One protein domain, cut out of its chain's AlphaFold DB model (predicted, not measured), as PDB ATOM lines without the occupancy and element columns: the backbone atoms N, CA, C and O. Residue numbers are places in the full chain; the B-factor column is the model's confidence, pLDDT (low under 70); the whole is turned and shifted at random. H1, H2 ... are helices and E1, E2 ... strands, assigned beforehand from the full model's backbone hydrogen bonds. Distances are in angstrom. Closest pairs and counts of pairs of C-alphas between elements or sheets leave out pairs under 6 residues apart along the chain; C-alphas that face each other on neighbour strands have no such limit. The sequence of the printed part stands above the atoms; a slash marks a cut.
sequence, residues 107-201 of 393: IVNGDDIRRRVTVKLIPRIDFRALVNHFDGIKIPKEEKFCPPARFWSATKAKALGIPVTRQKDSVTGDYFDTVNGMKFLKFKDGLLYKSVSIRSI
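This is residues 107 to 201 of the 393 residues of an uncharacterized protein of Capsicum annuum (UniProt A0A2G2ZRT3). One strongly twisted sheet of six strands is curled like part of a barrel but stays open, its edge strands E1 and E3 apart. Helix H2 packs over one face of the sheet at its E4 and E3 end, and H1 is close to H2 but not on the sheet; a long loop, residues 135 to 153, joins the two helices. The printed part has 95 residues, with elements in the order E1, E2, H1, H2, E3, E4, E5, E6, and its class is mixed, helices and strands. Across the sheet the order is E1, E2, E6, E5, E4, E3, all antiparallel. The whole is only just compact, close to loose, with a radius of gyration of the C-alphas of 14.4 A and spans of 39 by 29 by 22 A.

Find C-alpha 107 at (111.994, 130.817, 156.301), where E1 begins; it runs over residues 107 to 111, 11.2 A. E2 is residues 116 to 121, 15.5 A. Look for the other edge strand, E3, at residues 164 to 168, and for the inner strand E4 at residues 175 to 179, each 13.3 A long. E5, residues 182 to 188, measures 14.4 A. E6, residues 191 to 197, measures 18.8 A and ends at C-alpha 197, (107.700, 135.654, 165.878). H1 is residues 127 to 134, 10.7 A, and H2 is residues 154 to 159, starting at C-alpha 154, (117.286, 150.779, 145.927).

Start in the sheet with the hairpin E5 and E6, at 135 degrees, where N 193 and O 186 are 2.8 A apart. E2 is the antiparallel neighbour of E6 at 154 degrees, with N 119 and O 194 at 2.9 A. E1 and E2 form a hairpin, with N 118 and O 109 at 2.8 A. On the other side of E5, look at N 187 and O 177 of E4, 2.8 A apart, then N 165 of E3 and O 178, 2.9 A. E3, E4, E5 and E6 make a meander, each strand the antiparallel neighbour of the one before. H2 is on the sheet at a height of 9.9 A, over E4; its closest C-alphas to E3 are Lys 158 and Val 164, 6.5 A apart. H1 and H2 are close but not clearly touching, the C-alphas of Phe 127 and Ala 157 being closest at 6.8 A, at a steep tilt of 67 degrees. In H1 and H2 every O i to N i+4 pair is within hydrogen-bond range.

The two farthest C-alphas, Pro 140 and Gly 173, are 40.5 A apart. The printed part has no cut, and the link H1 to H2 is long. The model's pLDDT is under 70 at residues 110 to 115, 138 to 145, 183 and 198 to 201; the mean of the printed part is 79.8.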
ATOM      1  N   ILE A 107     111.168 130.704 155.091       75.19
ATOM      2  CA  ILE A 107     111.994 130.817 156.301       75.19
ATOM      3  C   ILE A 107     113.460 130.672 155.895       75.19
ATOM      4  O   ILE A 107     113.825 129.714 155.222       75.19
ATOM      5  N   VAL A 108     114.288 131.637 156.289       72.62
ATOM      6  CA  VAL A 108     115.722 131.675 155.959       72.62
ATOM      7  C   VAL A 108     116.579 131.284 157.158       72.62
ATOM      8  O   VAL A 108     117.596 130.626 156.993       72.62
ATOM      9  N   ASN A 109     116.197 131.715 158.363       71.94
ATOM     10  CA  ASN A 109     116.951 131.435 159.586       71.94
ATOM     11  C   ASN A 109     116.027 131.457 160.819       71.94
ATOM     12  O   ASN A 109     115.056 132.220 160.837       71.94
ATOM     13  N   GLY A 110     116.337 130.660 161.841       68.94
ATOM     14  CA  GLY A 110     115.668 130.628 163.141       68.94
ATOM     15  C   GLY A 110     116.567 131.139 164.266       68.94
ATOM     16  O   GLY A 110     117.745 130.821 164.335       68.94
ATOM     17  N   ASP A 111     115.998 131.960 165.144       68.12
ATOM     18  CA  ASP A 111     116.580 132.381 166.418       68.12
ATOM     19  C   ASP A 111     115.754 131.727 167.533       68.12
ATOM     20  O   ASP A 111     114.712 132.252 167.957       68.12
ATOM     21  N   ASP A 112     116.203 130.545 167.959       60.50
ATOM     22  CA  ASP A 112     115.514 129.714 168.952       60.50
ATOM     23  C   ASP A 112     115.442 130.397 170.321       60.50
ATOM     24  O   ASP A 112     114.421 130.313 171.008       60.50
ATOM     25  N   ILE A 113     116.479 131.165 170.677       65.25
ATOM     26  CA  ILE A 113     116.558 131.901 171.945       65.25
ATOM     27  C   ILE A 113     115.463 132.967 171.992       65.25
ATOM     28  O   ILE A 113     114.726 133.081 172.973       65.25
ATOM     29  N   ARG A 114     115.313 133.749 170.918       69.00
ATOM     30  CA  ARG A 114     114.291 134.809 170.855       69.00
ATOM     31  C   ARG A 114     112.926 134.308 170.395       69.00
ATOM     32  O   ARG A 114     111.982 135.102 170.365       69.00
ATOM     33  N   ARG A 115     112.800 133.027 170.032       67.31
ATOM     34  CA  ARG A 115     111.608 132.435 169.398       67.31
ATOM     35  C   ARG A 115     111.134 133.250 168.188       67.31
ATOM     36  O   ARG A 115     109.935 133.529 168.013       67.31
ATOM     37  N   ARG A 116     112.087 133.683 167.361       74.88
ATOM     38  CA  ARG A 116     111.840 134.449 166.131       74.88
ATOM     39  C   ARG A 116     112.457 133.731 164.948       74.88
ATOM     40  O   ARG A 116     113.465 133.062 165.081       74.88
ATOM     41  N   VAL A 117     111.886 133.927 163.773       74.06
ATOM     42  CA  VAL A 117     112.465 133.456 162.515       74.06
ATOM     43  C   VAL A 117     112.569 134.617 161.545       74.06
ATOM     44  O   VAL A 117     111.760 135.549 161.561       74.06
ATOM     45  N   THR A 118     113.592 134.579 160.708       79.56
ATOM     46  CA  THR A 118     113.768 135.515 159.607       79.56
ATOM     47  C   THR A 118     113.120 134.924 158.371       79.56
ATOM     48  O   THR A 118     113.508 133.852 157.912       79.56
ATOM     49  N   VAL A 119     112.130 135.633 157.843       81.56
ATOM     50  CA  VAL A 119     111.404 135.254 156.636       81.56
ATOM     51  C   VAL A 119     111.778 136.159 155.468       81.56
ATOM     52  O   VAL A 119     112.001 137.358 155.653       81.56
ATOM     53  N   LYS A 120     111.815 135.582 154.268       84.62
ATOM     54  CA  LYS A 120     111.977 136.256 152.981       84.62
ATOM     55  C   LYS A 120     110.621 136.319 152.280       84.62
ATOM     56  O   LYS A 120     109.986 135.282 152.082       84.62
ATOM     57  N   LEU A 121     110.172 137.521 151.922       88.62
ATOM     58  CA  LEU A 121     108.853 137.761 151.320       88.62
ATOM     59  C   LEU A 121     108.838 138.951 150.350       88.62
ATOM     60  O   LEU A 121     109.751 139.781 150.350       88.62
ATOM     61  N   ILE A 122     107.789 139.046 149.527       87.06
ATOM     62  CA  ILE A 122     107.631 140.130 148.548       87.06
ATOM     63  C   ILE A 122     107.183 141.417 149.264       87.06
ATOM     64  O   ILE A 122     106.142 141.418 149.923       87.06
ATOM     65  N   PRO A 123     107.934 142.528 149.156       88.81
ATOM     66  CA  PRO A 123     107.582 143.767 149.837       88.81
ATOM     67  C   PRO A 123     106.229 144.338 149.384       88.81
ATOM     68  O   PRO A 123     105.893 144.354 148.205       88.81
ATOM     69  N   ARG A 124     105.480 144.894 150.339       87.62
ATOM     70  CA  ARG A 124     104.298 145.730 150.128       87.62
ATOM     71  C   ARG A 124     104.615 147.084 150.747       87.62
ATOM     72  O   ARG A 124     104.279 147.337 151.902       87.62
ATOM     73  N   ILE A 125     105.369 147.906 150.020       84.12
ATOM     74  CA  ILE A 125     105.907 149.175 150.526       84.12
ATOM     75  C   ILE A 125     105.547 150.297 149.566       84.12
ATOM     76  O   ILE A 125     105.836 150.226 148.369       84.12
ATOM     77  N   ASP A 126     104.965 151.352 150.124       85.88
ATOM     78  CA  ASP A 126     104.790 152.618 149.434       85.88
ATOM     79  C   ASP A 126     105.986 153.536 149.725       85.88
ATOM     80  O   ASP A 126     106.229 153.927 150.868       85.88
ATOM     81  N   PHE A 127     106.742 153.870 148.676       84.81
ATOM     82  CA  PHE A 127     107.870 154.794 148.775       84.81
ATOM     83  C   PHE A 127     107.424 156.188 149.219       84.81
ATOM     84  O   PHE A 127     108.148 156.830 149.970       84.81
ATOM     85  N   ARG A 128     106.239 156.650 148.804       83.56
ATOM     86  CA  ARG A 128     105.753 157.987 149.158       83.56
ATOM     87  C   ARG A 128     105.411 158.062 150.639       83.56
ATOM     88  O   ARG A 128     105.843 158.990 151.311       83.56
ATOM     89  N   ALA A 129     104.721 157.051 151.166       82.38
ATOM     90  CA  ALA A 129     104.475 156.929 152.601       82.38
ATOM     91  C   ALA A 129     105.781 156.904 153.417       82.38
ATOM     92  O   ALA A 129     105.841 157.467 154.507       82.38
ATOM     93  N   LEU A 130     106.831 156.281 152.874       82.94
ATOM     94  CA  LEU A 130     108.143 156.215 153.506       82.94
ATOM     95  C   LEU A 130     108.863 157.575 153.505       82.94
ATOM     96  O   LEU A 130     109.410 157.961 154.532       82.94
ATOM     97  N   VAL A 131     108.810 158.315 152.394       84.25
ATOM     98  CA  VAL A 131     109.324 159.695 152.295       84.25
ATOM     99  C   VAL A 131     108.594 160.609 153.276       84.25
ATOM    100  O   VAL A 131     109.233 161.223 154.118       84.25
ATOM    101  N   ASN A 132     107.257 160.593 153.275       83.94
ATOM    102  CA  ASN A 132     106.450 161.396 154.198       83.94
ATOM    103  C   ASN A 132     106.785 161.104 155.668       83.94
ATOM    104  O   ASN A 132     106.794 162.010 156.497       83.94
ATOM    105  N   HIS A 133     107.069 159.838 155.996       80.81
ATOM    106  CA  HIS A 133     107.506 159.450 157.332       80.81
ATOM    107  C   HIS A 133     108.867 160.064 157.698       80.81
ATOM    108  O   HIS A 133     109.053 160.462 158.846       80.81
ATOM    109  N   PHE A 134     109.815 160.141 156.760       78.38
ATOM    110  CA  PHE A 134     111.116 160.777 156.996       78.38
ATOM    111  C   PHE A 134     111.034 162.305 157.042       78.38
ATOM    112  O   PHE A 134     111.695 162.906 157.884       78.38
ATOM    113  N   ASP A 135     110.157 162.904 156.242       80.50
ATOM    114  CA  ASP A 135     109.913 164.352 156.227       80.50
ATOM    115  C   ASP A 135     109.021 164.822 157.395       80.50
ATOM    116  O   ASP A 135     108.706 166.004 157.519       80.50
ATOM    117  N   GLY A 136     108.574 163.904 158.263       76.56
ATOM    118  CA  GLY A 136     107.717 164.217 159.410       76.56
ATOM    119  C   GLY A 136     106.292 164.649 159.036       76.56
ATOM    120  O   GLY A 136     105.551 165.147 159.888       76.56
ATOM    121  N   ILE A 137     105.881 164.438 157.784       77.31
ATOM    122  CA  ILE A 137     104.569 164.821 157.262       77.31
ATOM    123  C   ILE A 137     103.517 163.844 157.799       77.31
ATOM    124  O   ILE A 137     103.414 162.689 157.376       77.31
ATOM    125  N   LYS A 138     102.698 164.314 158.745       67.94
ATOM    126  CA  LYS A 138     101.586 163.540 159.313       67.94
ATOM    127  C   LYS A 138     100.380 163.573 158.375       67.94
ATOM    128  O   LYS A 138      99.604 164.521 158.388       67.94
ATOM    129  N   ILE A 139     100.205 162.514 157.589       66.75
ATOM    130  CA  ILE A 139      99.007 162.323 156.761       66.75
ATOM    131  C   ILE A 139      97.912 161.651 157.609       66.75
ATOM    132  O   ILE A 139      98.225 160.701 158.340       66.75
ATOM    133  N   PRO A 140      96.645 162.108 157.543       63.41
ATOM    134  CA  PRO A 140      95.520 161.427 158.174       63.41
ATOM    135  C   PRO A 140      95.487 159.952 157.776       63.41
ATOM    136  O   PRO A 140      95.625 159.598 156.606       63.41
ATOM    137  N   LYS A 141      95.345 159.076 158.769       55.28
ATOM    138  CA  LYS A 141      95.354 157.628 158.572       55.28
ATOM    139  C   LYS A 141      94.024 157.211 157.931       55.28
ATOM    140  O   LYS A 141      93.076 156.906 158.649       55.28
ATOM    141  N   GLU A 142      93.936 157.237 156.606       58.34
ATOM    142  CA  GLU A 142      92.831 156.585 155.895       58.34
ATOM    143  C   GLU A 142      92.842 155.066 156.158       58.34
ATOM    144  O   GLU A 142      93.827 154.507 156.661       58.34
ATOM    145  N   GLU A 143      91.707 154.411 155.890       59.28
ATOM    146  CA  GLU A 143      91.489 152.971 156.082       59.28
ATOM    147  C   GLU A 143      92.672 152.117 155.607       59.28
ATOM    148  O   GLU A 143      93.397 152.497 154.697       59.28
ATOM    149  N   LYS A 144      92.857 150.948 156.245       57.69
ATOM    150  CA  LYS A 144      94.016 150.039 156.123       57.69
ATOM    151  C   LYS A 144      94.416 149.749 154.665       57.69
ATOM    152  O   LYS A 144      94.103 148.691 154.125       57.69
ATOM    153  N   PHE A 145      95.163 150.661 154.056       68.44
ATOM    154  CA  PHE A 145      95.671 150.521 152.705       68.44
ATOM    155  C   PHE A 145      96.838 149.532 152.715       68.44
ATOM    156  O   PHE A 145      97.864 149.757 153.362       68.44
ATOM    157  N   CYS A 146      96.670 148.417 152.007       70.88
ATOM    158  CA  CYS A 146      97.727 147.442 151.775       70.88
ATOM    159  C   CYS A 146      98.295 147.671 150.369       70.88
ATOM    160  O   CYS A 146      97.628 147.315 149.395       70.88
ATOM    161  N   PRO A 147      99.503 148.248 150.226       80.12
ATOM    162  CA  PRO A 147     100.092 148.475 148.913       80.12
ATOM    163  C   PRO A 147     100.297 147.156 148.139       80.12
ATOM    164  O   PRO A 147     100.449 146.081 148.741       80.12
ATOM    165  N   PRO A 148     100.312 147.217 146.796       81.31
ATOM    166  CA  PRO A 148     100.522 146.041 145.961       81.31
ATOM    167  C   PRO A 148     101.895 145.410 146.222       81.31
ATOM    168  O   PRO A 148     102.865 146.098 146.552       81.31
ATOM    169  N   ALA A 149     101.970 144.087 146.069       85.19
ATOM    170  CA  ALA A 149     103.219 143.344 146.190       85.19
ATOM    171  C   ALA A 149     104.166 143.747 145.052       85.19
ATOM    172  O   ALA A 149     103.814 143.641 143.877       85.19
ATOM    173  N   ARG A 150     105.357 144.242 145.391       86.38
ATOM    174  CA  ARG A 150     106.358 144.678 144.416       86.38
ATOM    175  C   ARG A 150     107.765 144.517 144.975       86.38
ATOM    176  O   ARG A 150     108.018 144.816 146.139       86.38
ATOM    177  N   PHE A 151     108.696 144.127 144.111       88.19
ATOM    178  CA  PHE A 151     110.111 144.110 144.456       88.19
ATOM    179  C   PHE A 151     110.631 145.502 144.834       88.19
ATOM    180  O   PHE A 151     110.248 146.531 144.265       88.19
ATOM    181  N   TRP A 152     111.518 145.513 145.821       88.81
ATOM    182  CA  TRP A 152     112.261 146.686 146.244       88.81
ATOM    183  C   TRP A 152     113.292 147.089 145.182       88.81
ATOM    184  O   TRP A 152     113.972 146.242 144.610       88.81
ATOM    185  N   SER A 153     113.439 148.394 144.953       89.81
ATOM    186  CA  SER A 153     114.480 148.959 144.092       89.81
ATOM    187  C   SER A 153     115.202 150.066 144.846       89.81
ATOM    188  O   SER A 153     114.634 151.135 145.087       89.81
ATOM    189  N   ALA A 154     116.459 149.812 145.212       88.81
ATOM    190  CA  ALA A 154     117.286 150.779 145.927       88.81
ATOM    191  C   ALA A 154     117.551 152.037 145.089       88.81
ATOM    192  O   ALA A 154     117.505 153.141 145.624       88.81
ATOM    193  N   THR A 155     117.760 151.893 143.777       89.50
ATOM    194  CA  THR A 155     117.951 153.026 142.856       89.50
ATOM    195  C   THR A 155     116.733 153.943 142.859       89.50
ATOM    196  O   THR A 155     116.870 155.155 143.013       89.50
ATOM    197  N   LYS A 156     115.529 153.363 142.776       89.44
ATOM    198  CA  LYS A 156     114.275 154.121 142.826       89.44
ATOM    199  C   LYS A 156     114.058 154.785 144.185       89.44
ATOM    200  O   LYS A 156     113.597 155.917 144.230       89.44
ATOM    201  N   ALA A 157     114.399 154.102 145.277       88.31
ATOM    202  CA  ALA A 157     114.299 154.662 146.621       88.31
ATOM    203  C   ALA A 157     115.222 155.880 146.795       88.31
ATOM    204  O   ALA A 157     114.769 156.941 147.216       88.31
ATOM    205  N   LYS A 158     116.495 155.750 146.397       90.31
ATOM    206  CA  LYS A 158     117.491 156.828 146.470       90.31
ATOM    207  C   LYS A 158     117.094 158.041 145.628       90.31
ATOM    208  O   LYS A 158     117.218 159.162 146.101       90.31
ATOM    209  N   ALA A 159     116.564 157.819 144.422       89.31
ATOM    210  CA  ALA A 159     116.058 158.893 143.561       89.31
ATOM    211  C   ALA A 159     114.897 159.684 144.196       89.31
ATOM    212  O   ALA A 159     114.689 160.842 143.856       89.31
ATOM    213  N   LEU A 160     114.159 159.072 145.126       87.12
ATOM    214  CA  LEU A 160     113.082 159.703 145.893       87.12
ATOM    215  C   LEU A 160     113.562 160.288 147.235       87.12
ATOM    216  O   LEU A 160     112.734 160.606 148.081       87.12
ATOM    217  N   GLY A 161     114.875 160.388 147.462       85.38
ATOM    218  CA  GLY A 161     115.443 160.938 148.698       85.38
ATOM    219  C   GLY A 161     115.434 159.977 149.892       85.38
ATOM    220  O   GLY A 161     115.740 160.383 151.008       85.38
ATOM    221  N   ILE A 162     115.112 158.694 149.692       87.12
ATOM    222  CA  ILE A 162     115.121 157.712 150.781       87.12
ATOM    223  C   ILE A 162     116.571 157.292 151.081       87.12
ATOM    224  O   ILE A 162     117.249 156.774 150.184       87.12
ATOM    225  N   PRO A 163     117.051 157.427 152.331       87.81
ATOM    226  CA  PRO A 163     118.404 157.025 152.694       87.81
ATOM    227  C   PRO A 163     118.514 155.495 152.715       87.81
ATOM    228  O   PRO A 163     117.920 154.826 153.562       87.81
ATOM    229  N   VAL A 164     119.288 154.931 151.783       90.44
ATOM    230  CA  VAL A 164     119.539 153.484 151.682       90.44
ATOM    231  C   VAL A 164     121.023 153.191 151.870       90.44
ATOM    232  O   VAL A 164     121.850 153.632 151.068       90.44
ATOM    233  N   THR A 165     121.351 152.399 152.887       90.81
ATOM    234  CA  THR A 165     122.713 151.960 153.210       90.81
ATOM    235  C   THR A 165     122.852 150.458 153.005       90.81
ATOM    236  O   THR A 165     122.037 149.674 153.492       90.81
ATOM    237  N   ARG A 166     123.904 150.042 152.296       90.25
ATOM    238  CA  ARG A 166     124.219 148.625 152.097       90.25
ATOM    239  C   ARG A 166     125.101 148.140 153.244       90.25
ATOM    240  O   ARG A 166     126.158 148.716 153.486       90.25
ATOM    241  N   GLN A 167     124.668 147.106 153.954       87.50
ATOM    242  CA  GLN A 167     125.357 146.549 155.117       87.50
ATOM    243  C   GLN A 167     125.570 145.046 154.950       87.50
ATOM    244  O   GLN A 167     124.691 144.342 154.453       87.50
ATOM    245  N   LYS A 168     126.736 144.555 155.381       87.12
ATOM    246  CA  LYS A 168     127.023 143.119 155.451       87.12
ATOM    247  C   LYS A 168     126.429 142.554 156.737       87.12
ATOM    248  O   LYS A 168     126.686 143.080 157.820       87.12
ATOM    249  N   ASP A 169     125.633 141.503 156.624       81.62
ATOM    250  CA  ASP A 169     125.113 140.784 157.778       81.62
ATOM    251  C   ASP A 169     126.208 139.880 158.343       81.62
ATOM    252  O   ASP A 169     126.814 139.086 157.624       81.62
ATOM    253  N   SER A 170     126.494 140.021 159.636       75.81
ATOM    254  CA  SER A 170     127.567 139.269 160.291       75.81
ATOM    255  C   SER A 170     127.263 137.776 160.404       75.81
ATOM    256  O   SER A 170     128.190 136.991 160.559       75.81
ATOM    257  N   VAL A 171     125.982 137.392 160.351       70.00
ATOM    258  CA  VAL A 171     125.537 136.004 160.525       70.00
ATOM    259  C   VAL A 171     125.534 135.269 159.191       70.00
ATOM    260  O   VAL A 171     126.115 134.195 159.094       70.00
ATOM    261  N   THR A 172     124.907 135.831 158.154       73.31
ATOM    262  CA  THR A 172     124.817 135.149 156.850       73.31
ATOM    263  C   THR A 172     125.957 135.496 155.894       73.31
ATOM    264  O   THR A 172     126.114 134.838 154.873       73.31
ATOM    265  N   GLY A 173     126.736 136.545 156.180       80.19
ATOM    266  CA  GLY A 173     127.774 137.059 155.279       80.19
ATOM    267  C   GLY A 173     127.231 137.805 154.054       80.19
ATOM    268  O   GLY A 173     128.017 138.362 153.285       80.19
ATOM    269  N   ASP A 174     125.908 137.857 153.894       85.12
ATOM    270  CA  ASP A 174     125.229 138.502 152.778       85.12
ATOM    271  C   ASP A 174     125.189 140.024 152.912       85.12
ATOM    272  O   ASP A 174     125.189 140.582 154.009       85.12
ATOM    273  N   TYR A 175     125.053 140.706 151.777       89.31
ATOM    274  CA  TYR A 175     124.807 142.142 151.747       89.31
ATOM    275  C   TYR A 175     123.313 142.446 151.671       89.31
ATOM    276  O   TYR A 175     122.627 141.968 150.767       89.31
ATOM    277  N   PHE A 176     122.844 143.315 152.561       90.25
ATOM    278  CA  PHE A 176     121.476 143.817 152.588       90.25
ATOM    279  C   PHE A 176     121.445 145.331 152.410       90.25
ATOM    280  O   PHE A 176     122.249 146.054 152.994       90.25
ATOM    281  N   ASP A 177     120.462 145.810 151.661       91.12
ATOM    282  CA  ASP A 177     120.077 147.211 151.653       91.12
ATOM    283  C   ASP A 177     119.174 147.485 152.859       91.12
ATOM    284  O   ASP A 177     118.154 146.823 153.057       91.12
ATOM    285  N   THR A 178     119.547 148.465 153.673       90.31
ATOM    286  CA  THR A 178     118.776 148.922 154.832       90.31
ATOM    287  C   THR A 178     118.328 150.356 154.628       90.31
ATOM    288  O   THR A 178     119.054 151.175 154.067       90.31
ATOM    289  N   VAL A 179     117.114 150.667 155.068       87.12
ATOM    290  CA  VAL A 179     116.547 152.012 154.945       87.12
ATOM    291  C   VAL A 179     116.779 152.763 156.249       87.12
ATOM    292  O   VAL A 179     116.323 152.311 157.293       87.12
ATOM    293  N   ASN A 180     117.461 153.906 156.207       79.25
ATOM    294  CA  ASN A 180     117.718 154.774 157.364       79.25
ATOM    295  C   ASN A 180     118.317 154.054 158.598       79.25
ATOM    296  O   ASN A 180     117.938 154.331 159.734       79.25
ATOM    297  N   GLY A 181     119.163 153.036 158.396       70.50
ATOM    298  CA  GLY A 181     119.694 152.208 159.492       70.50
ATOM    299  C   GLY A 181     118.640 151.366 160.233       70.50
ATOM    300  O   GLY A 181     118.942 150.723 161.242       70.50
ATOM    301  N   MET A 182     117.397 151.333 159.745       74.81
ATOM    302  CA  MET A 182     116.315 150.546 160.320       74.81
ATOM    303  C   MET A 182     116.568 149.060 160.087       74.81
ATOM    304  O   MET A 182     116.378 148.528 158.993       74.81
ATOM    305  N   LYS A 183     116.901 148.344 161.164       68.06
ATOM    306  CA  LYS A 183     117.165 146.896 161.132       68.06
ATOM    307  C   LYS A 183     115.973 146.041 160.676       68.06
ATOM    308  O   LYS A 183     116.156 144.860 160.400       68.06
ATOM    309  N   PHE A 184     114.761 146.597 160.631       72.44
ATOM    310  CA  PHE A 184     113.530 145.877 160.289       72.44
ATOM    311  C   PHE A 184     113.117 145.984 158.810       72.44
ATOM    312  O   PHE A 184     112.190 145.283 158.400       72.44
ATOM    313  N   LEU A 185     113.783 146.838 158.024       82.94
ATOM    314  CA  LEU A 185     113.610 146.972 156.573       82.94
ATOM    315  C   LEU A 185     114.922 146.578 155.884       82.94
ATOM    316  O   LEU A 185     115.675 147.439 155.434       82.94
ATOM    317  N   LYS A 186     115.204 145.270 155.865       89.31
ATOM    318  CA  LYS A 186     116.361 144.681 155.179       89.31
ATOM    319  C   LYS A 186     115.927 144.123 153.829       89.31
ATOM    320  O   LYS A 186     115.007 143.307 153.783       89.31
ATOM    321  N   PHE A 187     116.604 144.501 152.753       89.94
ATOM    322  CA  PHE A 187     116.302 144.021 151.406       89.94
ATOM    323  C   PHE A 187     117.510 143.358 150.764       89.94
ATOM    324  O   PHE A 187     118.628 143.851 150.878       89.94
ATOM    325  N   LYS A 188     117.277 142.252 150.063       88.69
ATOM    326  CA  LYS A 188     118.272 141.578 149.222       88.69
ATOM    327  C   LYS A 188     117.553 141.062 147.983       88.69
ATOM    328  O   LYS A 188     116.466 140.497 148.105       88.69
ATOM    329  N   ASP A 189     118.110 141.332 146.806       86.62
ATOM    330  CA  ASP A 189     117.542 140.946 145.504       86.62
ATOM    331  C   ASP A 189     116.077 141.391 145.322       86.62
ATOM    332  O   ASP A 189     115.228 140.669 144.806       86.62
ATOM    333  N   GLY A 190     115.742 142.580 145.834       85.06
ATOM    334  CA  GLY A 190     114.386 143.135 145.787       85.06
ATOM    335  C   GLY A 190     113.383 142.512 146.770       85.06
ATOM    336  O   GLY A 190     112.243 142.974 146.844       85.06
ATOM    337  N   LEU A 191     113.777 141.507 147.552       88.31
ATOM    338  CA  LEU A 191     112.930 140.816 148.526       88.31
ATOM    339  C   LEU A 191     113.162 141.354 149.942       88.31
ATOM    340  O   LEU A 191     114.273 141.753 150.290       88.31
ATOM    341  N   LEU A 192     112.107 141.377 150.761       88.88
ATOM    342  CA  LEU A 192     112.162 141.831 152.152       88.88
ATOM    343  C   LEU A 192     112.543 140.669 153.066       88.88
ATOM    344  O   LEU A 192     111.898 139.622 153.052       88.88
ATOM    345  N   TYR A 193     113.532 140.908 153.919       88.56
ATOM    346  CA  TYR A 193     113.947 140.017 154.991       88.56
ATOM    347  C   TYR A 193     113.472 140.593 156.318       88.56
ATOM    348  O   TYR A 193     113.874 141.687 156.724       88.56
ATOM    349  N   LYS A 194     112.590 139.863 157.000       85.38
ATOM    350  CA  LYS A 194     111.945 140.340 158.222       85.38
ATOM    351  C   LYS A 194     112.003 139.295 159.320       85.38
ATOM    352  O   LYS A 194     111.604 138.155 159.124       85.38
ATOM    353  N   SER A 195     112.434 139.716 160.506       82.56
ATOM    354  CA  SER A 195     112.323 138.895 161.710       82.56
ATOM    355  C   SER A 195     110.896 138.957 162.253       82.56
ATOM    356  O   SER A 195     110.415 140.027 162.644       82.56
ATOM    357  N   VAL A 196     110.224 137.815 162.317       78.75
ATOM    358  CA  VAL A 196     108.858 137.653 162.831       78.75
ATOM    359  C   VAL A 196     108.844 136.623 163.959       78.75
ATOM    360  O   VAL A 196     109.758 135.813 164.084       78.75
ATOM    361  N   SER A 197     107.836 136.670 164.828       74.25
ATOM    362  CA  SER A 197     107.700 135.654 165.878       74.25
ATOM    363  C   SER A 197     107.261 134.330 165.257       74.25
ATOM    364  O   SER A 197     106.394 134.331 164.380       74.25
ATOM    365  N   ILE A 198     107.787 133.207 165.754       67.25
ATOM    366  CA  ILE A 198     107.354 131.865 165.324       67.25
ATOM    367  C   ILE A 198     105.840 131.689 165.530       67.25
ATOM    368  O   ILE A 198     105.153 131.170 164.660       67.25
ATOM    369  N   ARG A 199     105.286 132.246 166.618       65.12
ATOM    370  CA  ARG A 199     103.838 132.234 166.914       65.12
ATOM    371  C   ARG A 199     102.989 133.032 165.919       65.12
ATOM    372  O   ARG A 199     101.772 132.897 165.895       65.12
ATOM    373  N   SER A 200     103.623 133.910 165.142       67.38
ATOM    374  CA  SER A 200     102.982 134.773 164.148       67.38
ATOM    375  C   SER A 200     103.191 134.284 162.718       67.38
ATOM    376  O   SER A 200     103.080 135.086 161.794       67.38
ATOM    377  N   ILE A 201     103.516 133.003 162.525       66.62
ATOM    378  CA  ILE A 201     103.574 132.334 161.220       66.62
ATOM    379  C   ILE A 201     102.594 131.167 161.244       66.62
ATOM    380  O   ILE A 201     102.475 130.479 162.247       66.62
TER     381      ILE A 201